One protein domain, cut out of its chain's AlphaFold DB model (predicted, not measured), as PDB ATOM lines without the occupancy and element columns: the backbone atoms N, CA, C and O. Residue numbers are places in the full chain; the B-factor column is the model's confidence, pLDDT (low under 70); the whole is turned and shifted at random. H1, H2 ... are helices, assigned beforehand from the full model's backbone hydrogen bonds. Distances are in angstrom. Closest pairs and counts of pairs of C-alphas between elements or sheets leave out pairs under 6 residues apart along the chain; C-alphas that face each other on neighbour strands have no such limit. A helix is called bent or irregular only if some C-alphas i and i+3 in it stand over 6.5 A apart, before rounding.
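This is residues 135 to 183 of the 184 residues of the protein "PIN domain-containing protein" of Alcaligenaceae bacterium (UniProt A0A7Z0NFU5). One long helix, H2, has a small helical hairpin of H3 and H4 set crosswise on one side of it, with the beginning of H3 packed on H2. The short helix H1 makes a corner with H2 at one end of the long axis, and at the other end the link of residues 155 to 163 loops out past the end of H2 and folds back to H3. Residues 137 to 142, of which 140 to 142 belong to H2, stick out at the H1 end. The printed part has 49 residues with four named helices, in the order H1, H2, H3, H4, and no named strand; its class is all helix. It is only just compact, close to loose, with a radius of gyration of the C-alphas of 11.1 A, and it is elongated, spanning 36 by 18 by 16 A.

The longest helix is H2, residues 140 to 154. It is irregular, with C-alphas 148 and 151 at 7.1 A from each other, against about 5 A in a regular helix. H3, residues 164 to 170, touches H2, and the closest C-alphas of the two are those of Pro 151 and Leu 164, 6.1 A apart. The lines of H2 and H3 stand about perpendicular at 72 degrees, only just beyond a steep tilt, and their centres are 12.3 A apart. H4, residues 174 to 182, touches H3, with the C-alphas of Leu 168 and Asn 177 closest at 5.9 A. H3 and H4 form a helical hairpin, running opposite ways at a shallow tilt of 19 degrees, with their centres 9.7 A apart. H4 and H2 are near each other, with 5 pairs of C-alphas within 10 A but no pair within 8 A. H1, residues 135 to 138, and H2 touch only at the corner by their link. The closest C-alphas of that pair are those of Trp 136 and Thr 143, at 5.4 A, and H2 touches H1 with residues 142 to 144 alone. H1 is apart from H3, and it is only just apart from H4, with the closest C-alphas at 8.1 A. In H3 and H4 every O i to N i+4 pair is within hydrogen-bond range, in H2 9 of 11 are, and H1 is too short for such a pair.

H2 begins at the C-alpha of Pro 140 at (85.865, 125.306, -5.184) and ends at that of Ala 154 at (96.202, 128.272, 13.219), 21.3 A from first to last C-alpha. Before it, H1 runs from Cys 135, with its C-alpha at (81.339, 126.925, -0.024), to Gln 138, a length of 5.1 A. After H2, H3 runs from Leu 164 to Arg 170 over 10.0 A. H4 follows from Phe 174 to Cys 182 over 12.0 A, ending at C-alpha 182 at (89.985, 111.707, 0.693).

The two C-alphas farthest apart are those of Gln 138 and Asp 158, at 35.8 A, while the first and last printed C-alphas, of Cys 135 and Ser 183, are 16.2 A apart. The printed part runs from residue 135 to residue 183 of a chain of 184 residues and has no cut. The links from H1 to H2, with 1 residue, and from H3 to H4, with 3 residues, are tight. The link from H2 to H3, with 9 residues, is short, and no link is long. The mean pLDDT of the printed part is 91.3, and the model's confidence is low, under 70, at residues 182 to 183.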
ATOM      1  N   CYS A 135      80.325 126.142   0.675       97.50
ATOM      2  CA  CYS A 135      81.339 126.925  -0.024       97.50
ATOM      3  C   CYS A 135      82.237 126.053  -0.901       97.50
ATOM      4  O   CYS A 135      82.576 126.483  -1.992       97.50
ATOM      5  N   TRP A 136      82.569 124.830  -0.481       95.94
ATOM      6  CA  TRP A 136      83.380 123.911  -1.285       95.94
ATOM      7  C   TRP A 136      82.703 123.540  -2.602       95.94
ATOM      8  O   TRP A 136      83.335 123.491  -3.653       95.94
ATOM      9  N   GLN A 137      81.394 123.305  -2.554       95.62
ATOM     10  CA  GLN A 137      80.609 122.961  -3.737       95.62
ATOM     11  C   GLN A 137      80.383 124.167  -4.653       95.62
ATOM     12  O   GLN A 137      80.380 124.019  -5.872       95.62
ATOM     13  N   GLN A 138      80.173 125.351  -4.074       97.06
ATOM     14  CA  GLN A 138      79.795 126.550  -4.822       97.06
ATOM     15  C   GLN A 138      80.998 127.382  -5.296       97.06
ATOM     16  O   GLN A 138      80.916 128.040  -6.330       97.06
ATOM     17  N   TYR A 139      82.104 127.351  -4.552       97.31
ATOM     18  CA  TYR A 139      83.301 128.171  -4.754       97.31
ATOM     19  C   TYR A 139      84.584 127.334  -4.571       97.31
ATOM     20  O   TYR A 139      85.396 127.643  -3.690       97.31
ATOM     21  N   PRO A 140      84.790 126.279  -5.385       95.50
ATOM     22  CA  PRO A 140      85.865 125.306  -5.184       95.50
ATOM     23  C   PRO A 140      87.251 125.958  -5.096       95.50
ATOM     24  O   PRO A 140      87.988 125.688  -4.148       95.50
ATOM     25  N   ASP A 141      87.574 126.892  -5.996       96.31
ATOM     26  CA  ASP A 141      88.875 127.575  -6.015       96.31
ATOM     27  C   ASP A 141      89.138 128.375  -4.733       96.31
ATOM     28  O   ASP A 141      90.208 128.267  -4.129       96.31
ATOM     29  N   ALA A 142      88.138 129.127  -4.263       97.44
ATOM     30  CA  ALA A 142      88.242 129.902  -3.028       97.44
ATOM     31  C   ALA A 142      88.426 128.988  -1.808       97.44
ATOM     32  O   ALA A 142      89.213 129.289  -0.909       97.44
ATOM     33  N   THR A 143      87.738 127.844  -1.774       96.38
ATOM     34  CA  THR A 143      87.904 126.881  -0.684       96.38
ATOM     35  C   THR A 143      89.211 126.103  -0.743       96.38
ATOM     36  O   THR A 143      89.784 125.847   0.313       96.38
ATOM     37  N   HIS A 144      89.735 125.779  -1.926       95.06
ATOM     38  CA  HIS A 144      91.071 125.196  -2.062       95.06
ATOM     39  C   HIS A 144      92.145 126.174  -1.567       95.06
ATOM     40  O   HIS A 144      93.005 125.794  -0.770       95.06
ATOM     41  N   GLY A 145      92.039 127.452  -1.951       96.06
ATOM     42  CA  GLY A 145      92.897 128.520  -1.434       96.06
ATOM     43  C   GLY A 145      92.810 128.656   0.089       96.06
ATOM     44  O   GLY A 145      93.838 128.752   0.763       96.06
ATOM     45  N   LEU A 146      91.599 128.566   0.654       96.06
ATOM     46  CA  LEU A 146      91.406 128.530   2.103       96.06
ATOM     47  C   LEU A 146      92.124 127.337   2.748       96.06
ATOM     48  O   LEU A 146      92.809 127.534   3.750       96.06
ATOM     49  N   MET A 147      91.974 126.119   2.215       95.25
ATOM     50  CA  MET A 147      92.606 124.924   2.794       95.25
ATOM     51  C   MET A 147      94.133 125.054   2.835       95.25
ATOM     52  O   MET A 147      94.744 124.699   3.841       95.25
ATOM     53  N   ALA A 148      94.738 125.632   1.793       93.69
ATOM     54  CA  ALA A 148      96.171 125.915   1.759       93.69
ATOM     55  C   ALA A 148      96.593 126.986   2.788       93.69
ATOM     56  O   ALA A 148      97.665 126.887   3.381       93.69
ATOM     57  N   ALA A 149      95.751 127.996   3.033       94.12
ATOM     58  CA  ALA A 149      96.040 129.081   3.973       94.12
ATOM     59  C   ALA A 149      95.754 128.732   5.449       94.12
ATOM     60  O   ALA A 149      96.314 129.361   6.351       94.12
ATOM     61  N   LEU A 150      94.884 127.749   5.716       94.06
ATOM     62  CA  LEU A 150      94.365 127.451   7.055       94.06
ATOM     63  C   LEU A 150      95.456 127.136   8.100       94.06
ATOM     64  O   LEU A 150      95.344 127.665   9.211       94.06
ATOM     65  N   PRO A 151      96.529 126.372   7.790       93.69
ATOM     66  CA  PRO A 151      97.633 126.158   8.728       93.69
ATOM     67  C   PRO A 151      98.282 127.458   9.217       93.69
ATOM     68  O   PRO A 151      98.538 127.612  10.410       93.69
ATOM     69  N   GLY A 152      98.444 128.450   8.335       92.62
ATOM     70  CA  GLY A 152      98.960 129.772   8.704       92.62
ATOM     71  C   GLY A 152      98.006 130.577   9.594       92.62
ATOM     72  O   GLY A 152      98.438 131.451  10.345       92.62
ATOM     73  N   TYR A 153      96.701 130.285   9.561       90.50
ATOM     74  CA  TYR A 153      95.730 130.908  10.466       90.50
ATOM     75  C   TYR A 153      95.711 130.285  11.860       90.50
ATOM     76  O   TYR A 153      95.351 130.976  12.817       90.50
ATOM     77  N   ALA A 154      96.088 129.010  11.965       87.69
ATOM     78  CA  ALA A 154      96.202 128.272  13.219       87.69
ATOM     79  C   ALA A 154      97.555 128.470  13.924       87.69
ATOM     80  O   ALA A 154      97.669 128.149  15.109       87.69
ATOM     81  N   LEU A 155      98.557 128.994  13.209       87.94
ATOM     82  CA  LEU A 155      99.902 129.232  13.717       87.94
ATOM     83  C   LEU A 155      99.886 130.259  14.857       87.94
ATOM     84  O   LEU A 155      99.545 131.427  14.663       87.94
ATOM     85  N   ALA A 156     100.261 129.808  16.050       80.44
ATOM     86  CA  ALA A 156     100.556 130.677  17.184       80.44
ATOM     87  C   ALA A 156     102.051 131.048  17.184       80.44
ATOM     88  O   ALA A 156     102.845 130.292  16.614       80.44
ATOM     89  N   PRO A 157     102.451 132.156  17.838       76.94
ATOM     90  CA  PRO A 157     103.862 132.456  18.063       76.94
ATOM     91  C   PRO A 157     104.587 131.246  18.669       76.94
ATOM     92  O   PRO A 157     104.038 130.572  19.543       76.94
ATOM     93  N   ASP A 158     105.783 130.957  18.158       79.19
ATOM     94  CA  ASP A 158     106.679 129.893  18.637       79.19
ATOM     95  C   ASP A 158     106.133 128.456  18.542       79.19
ATOM     96  O   ASP A 158     106.629 127.546  19.211       79.19
ATOM     97  N   LYS A 159     105.117 128.222  17.701       83.88
ATOM     98  CA  LYS A 159     104.626 126.874  17.378       83.88
ATOM     99  C   LYS A 159     104.958 126.478  15.947       83.88
ATOM    100  O   LYS A 159     105.103 127.322  15.073       83.88
ATOM    101  N   GLU A 160     105.047 125.175  15.711       85.44
ATOM    102  CA  GLU A 160     105.136 124.617  14.361       85.44
ATOM    103  C   GLU A 160     103.765 124.627  13.667       85.44
ATOM    104  O   GLU A 160     102.715 124.713  14.313       85.44
ATOM    105  N   LEU A 161     103.775 124.531  12.335       86.75
ATOM    106  CA  LEU A 161     102.551 124.384  11.554       86.75
ATOM    107  C   LEU A 161     101.880 123.046  11.885       86.75
ATOM    108  O   LEU A 161     102.446 121.979  11.650       86.75
ATOM    109  N   GLU A 162     100.651 123.106  12.393       89.81
ATOM    110  CA  GLU A 162      99.826 121.910  12.555       89.81
ATOM    111  C   GLU A 162      99.375 121.371  11.182       89.81
ATOM    112  O   GLU A 162      99.019 122.159  10.295       89.81
ATOM    113  N   PRO A 163      99.310 120.037  11.009       92.69
ATOM    114  CA  PRO A 163      98.677 119.421   9.849       92.69
ATOM    115  C   PRO A 163      97.223 119.875   9.678       92.69
ATOM    116  O   PRO A 163      96.480 120.038  10.652       92.69
ATOM    117  N   LEU A 164      96.795 120.041   8.424       93.94
ATOM    118  CA  LEU A 164      95.458 120.539   8.094       93.94
ATOM    119  C   LEU A 164      94.342 119.691   8.723       93.94
ATOM    120  O   LEU A 164      93.380 120.239   9.258       93.94
ATOM    121  N   ASP A 165      94.467 118.365   8.707       95.19
ATOM    122  CA  ASP A 165      93.438 117.470   9.234       95.19
ATOM    123  C   ASP A 165      93.269 117.604  10.758       95.19
ATOM    124  O   ASP A 165      92.142 117.562  11.269       95.19
ATOM    125  N   ALA A 166      94.366 117.836  11.485       94.62
ATOM    126  CA  ALA A 166      94.345 118.100  12.920       94.62
ATOM    127  C   ALA A 166      93.599 119.408  13.231       94.62
ATOM    128  O   ALA A 166      92.723 119.433  14.105       94.62
ATOM    129  N   ILE A 167      93.872 120.467  12.458       95.38
ATOM    130  CA  ILE A 167      93.194 121.765  12.577       95.38
ATOM    131  C   ILE A 167      91.693 121.611  12.316       95.38
ATOM    132  O   ILE A 167      90.873 122.040  13.134       95.38
ATOM    133  N   LEU A 168      91.314 120.957  11.213       96.31
ATOM    134  CA  LEU A 168      89.910 120.768  10.846       96.31
ATOM    135  C   LEU A 168      89.150 119.961  11.909       96.31
ATOM    136  O   LEU A 168      88.045 120.343  12.297       96.31
ATOM    137  N   ARG A 169      89.736 118.885  12.451       95.88
ATOM    138  CA  ARG A 169      89.118 118.102  13.541       95.88
ATOM    139  C   ARG A 169      88.943 118.924  14.817       95.88
ATOM    140  O   ARG A 169      87.884 118.831  15.443       95.88
ATOM    141  N   ARG A 170      89.938 119.733  15.194       95.19
ATOM    142  CA  ARG A 170      89.883 120.606  16.379       95.19
ATOM    143  C   ARG A 170      88.759 121.636  16.277       95.19
ATOM    144  O   ARG A 170      88.019 121.824  17.241       95.19
ATOM    145  N   GLU A 171      88.568 122.219  15.096       96.06
ATOM    146  CA  GLU A 171      87.471 123.155  14.814       96.06
ATOM    147  C   GLU A 171      86.130 122.463  14.507       96.06
ATOM    148  O   GLU A 171      85.140 123.131  14.205       96.06
ATOM    149  N   ARG A 172      86.067 121.127  14.636       96.81
ATOM    150  CA  ARG A 172      84.886 120.284  14.373       96.81
ATOM    151  C   ARG A 172      84.378 120.358  12.929       96.81
ATOM    152  O   ARG A 172      83.199 120.132  12.670       96.81
ATOM    153  N   LEU A 173      85.279 120.627  11.992       97.00
ATOM    154  CA  LEU A 173      85.042 120.673  10.554       97.00
ATOM    155  C   LEU A 173      85.189 119.267   9.942       97.00
ATOM    156  O   LEU A 173      86.070 118.998   9.125       97.00
ATOM    157  N   PHE A 174      84.385 118.311  10.415       96.81
ATOM    158  CA  PHE A 174      84.568 116.892  10.094       96.81
ATOM    159  C   PHE A 174      84.174 116.527   8.658       96.81
ATOM    160  O   PHE A 174      84.818 115.660   8.060       96.81
ATOM    161  N   ARG A 175      83.132 117.154   8.098       96.25
ATOM    162  CA  ARG A 175      82.665 116.873   6.731       96.25
ATOM    163  C   ARG A 175      83.677 117.370   5.712       96.25
ATOM    164  O   ARG A 175      84.049 116.603   4.825       96.25
ATOM    165  N   ILE A 176      84.165 118.601   5.871       94.62
ATOM    166  CA  ILE A 176      85.193 119.132   4.970       94.62
ATOM    167  C   ILE A 176      86.517 118.379   5.141       94.62
ATOM    168  O   ILE A 176      87.145 118.042   4.146       94.62
ATOM    169  N   ASN A 177      86.884 117.988   6.369       95.50
ATOM    170  CA  ASN A 177      88.070 117.161   6.603       95.50
ATOM    171  C   ASN A 177      88.015 115.844   5.824       95.50
ATOM    172  O   ASN A 177      88.992 115.451   5.193       95.50
ATOM    173  N   LYS A 178      86.856 115.174   5.818       93.94
ATOM    174  CA  LYS A 178      86.673 113.949   5.034       93.94
ATOM    175  C   LYS A 178      86.860 114.197   3.534       93.94
ATOM    176  O   LYS A 178      87.421 113.342   2.866       93.94
ATOM    177  N   LEU A 179      86.403 115.331   3.005       90.56
ATOM    178  CA  LEU A 179      86.579 115.654   1.586       90.56
ATOM    179  C   LEU A 179      88.035 115.947   1.240       90.56
ATOM    180  O   LEU A 179      88.542 115.394   0.273       90.56
ATOM    181  N   VAL A 180      88.709 116.770   2.039       87.38
ATOM    182  CA  VAL A 180      90.079 117.207   1.749       87.38
ATOM    183  C   VAL A 180      91.077 116.060   1.910       87.38
ATOM    184  O   VAL A 180      91.974 115.921   1.093       87.38
ATOM    185  N   VAL A 181      90.900 115.199   2.916       76.31
ATOM    186  CA  VAL A 181      91.802 114.059   3.164       76.31
ATOM    187  C   VAL A 181      91.537 112.884   2.212       76.31
ATOM    188  O   VAL A 181      92.428 112.073   1.981       76.31
ATOM    189  N   CYS A 182      90.326 112.763   1.655       65.38
ATOM    190  CA  CYS A 182      89.985 111.707   0.693       65.38
ATOM    191  C   CYS A 182      90.030 112.157  -0.776       65.38
ATOM    192  O   CYS A 182      89.725 111.341  -1.645       65.38
ATOM    193  N   SER A 183      90.370 113.416  -1.062       57.56
ATOM    194  CA  SER A 183      90.602 113.874  -2.434       57.56
ATOM    195  C   SER A 183      92.041 113.511  -2.826       57.56
ATOM    196  O   SER A 183      92.954 113.956  -2.130       57.56
TER     197      SER A 183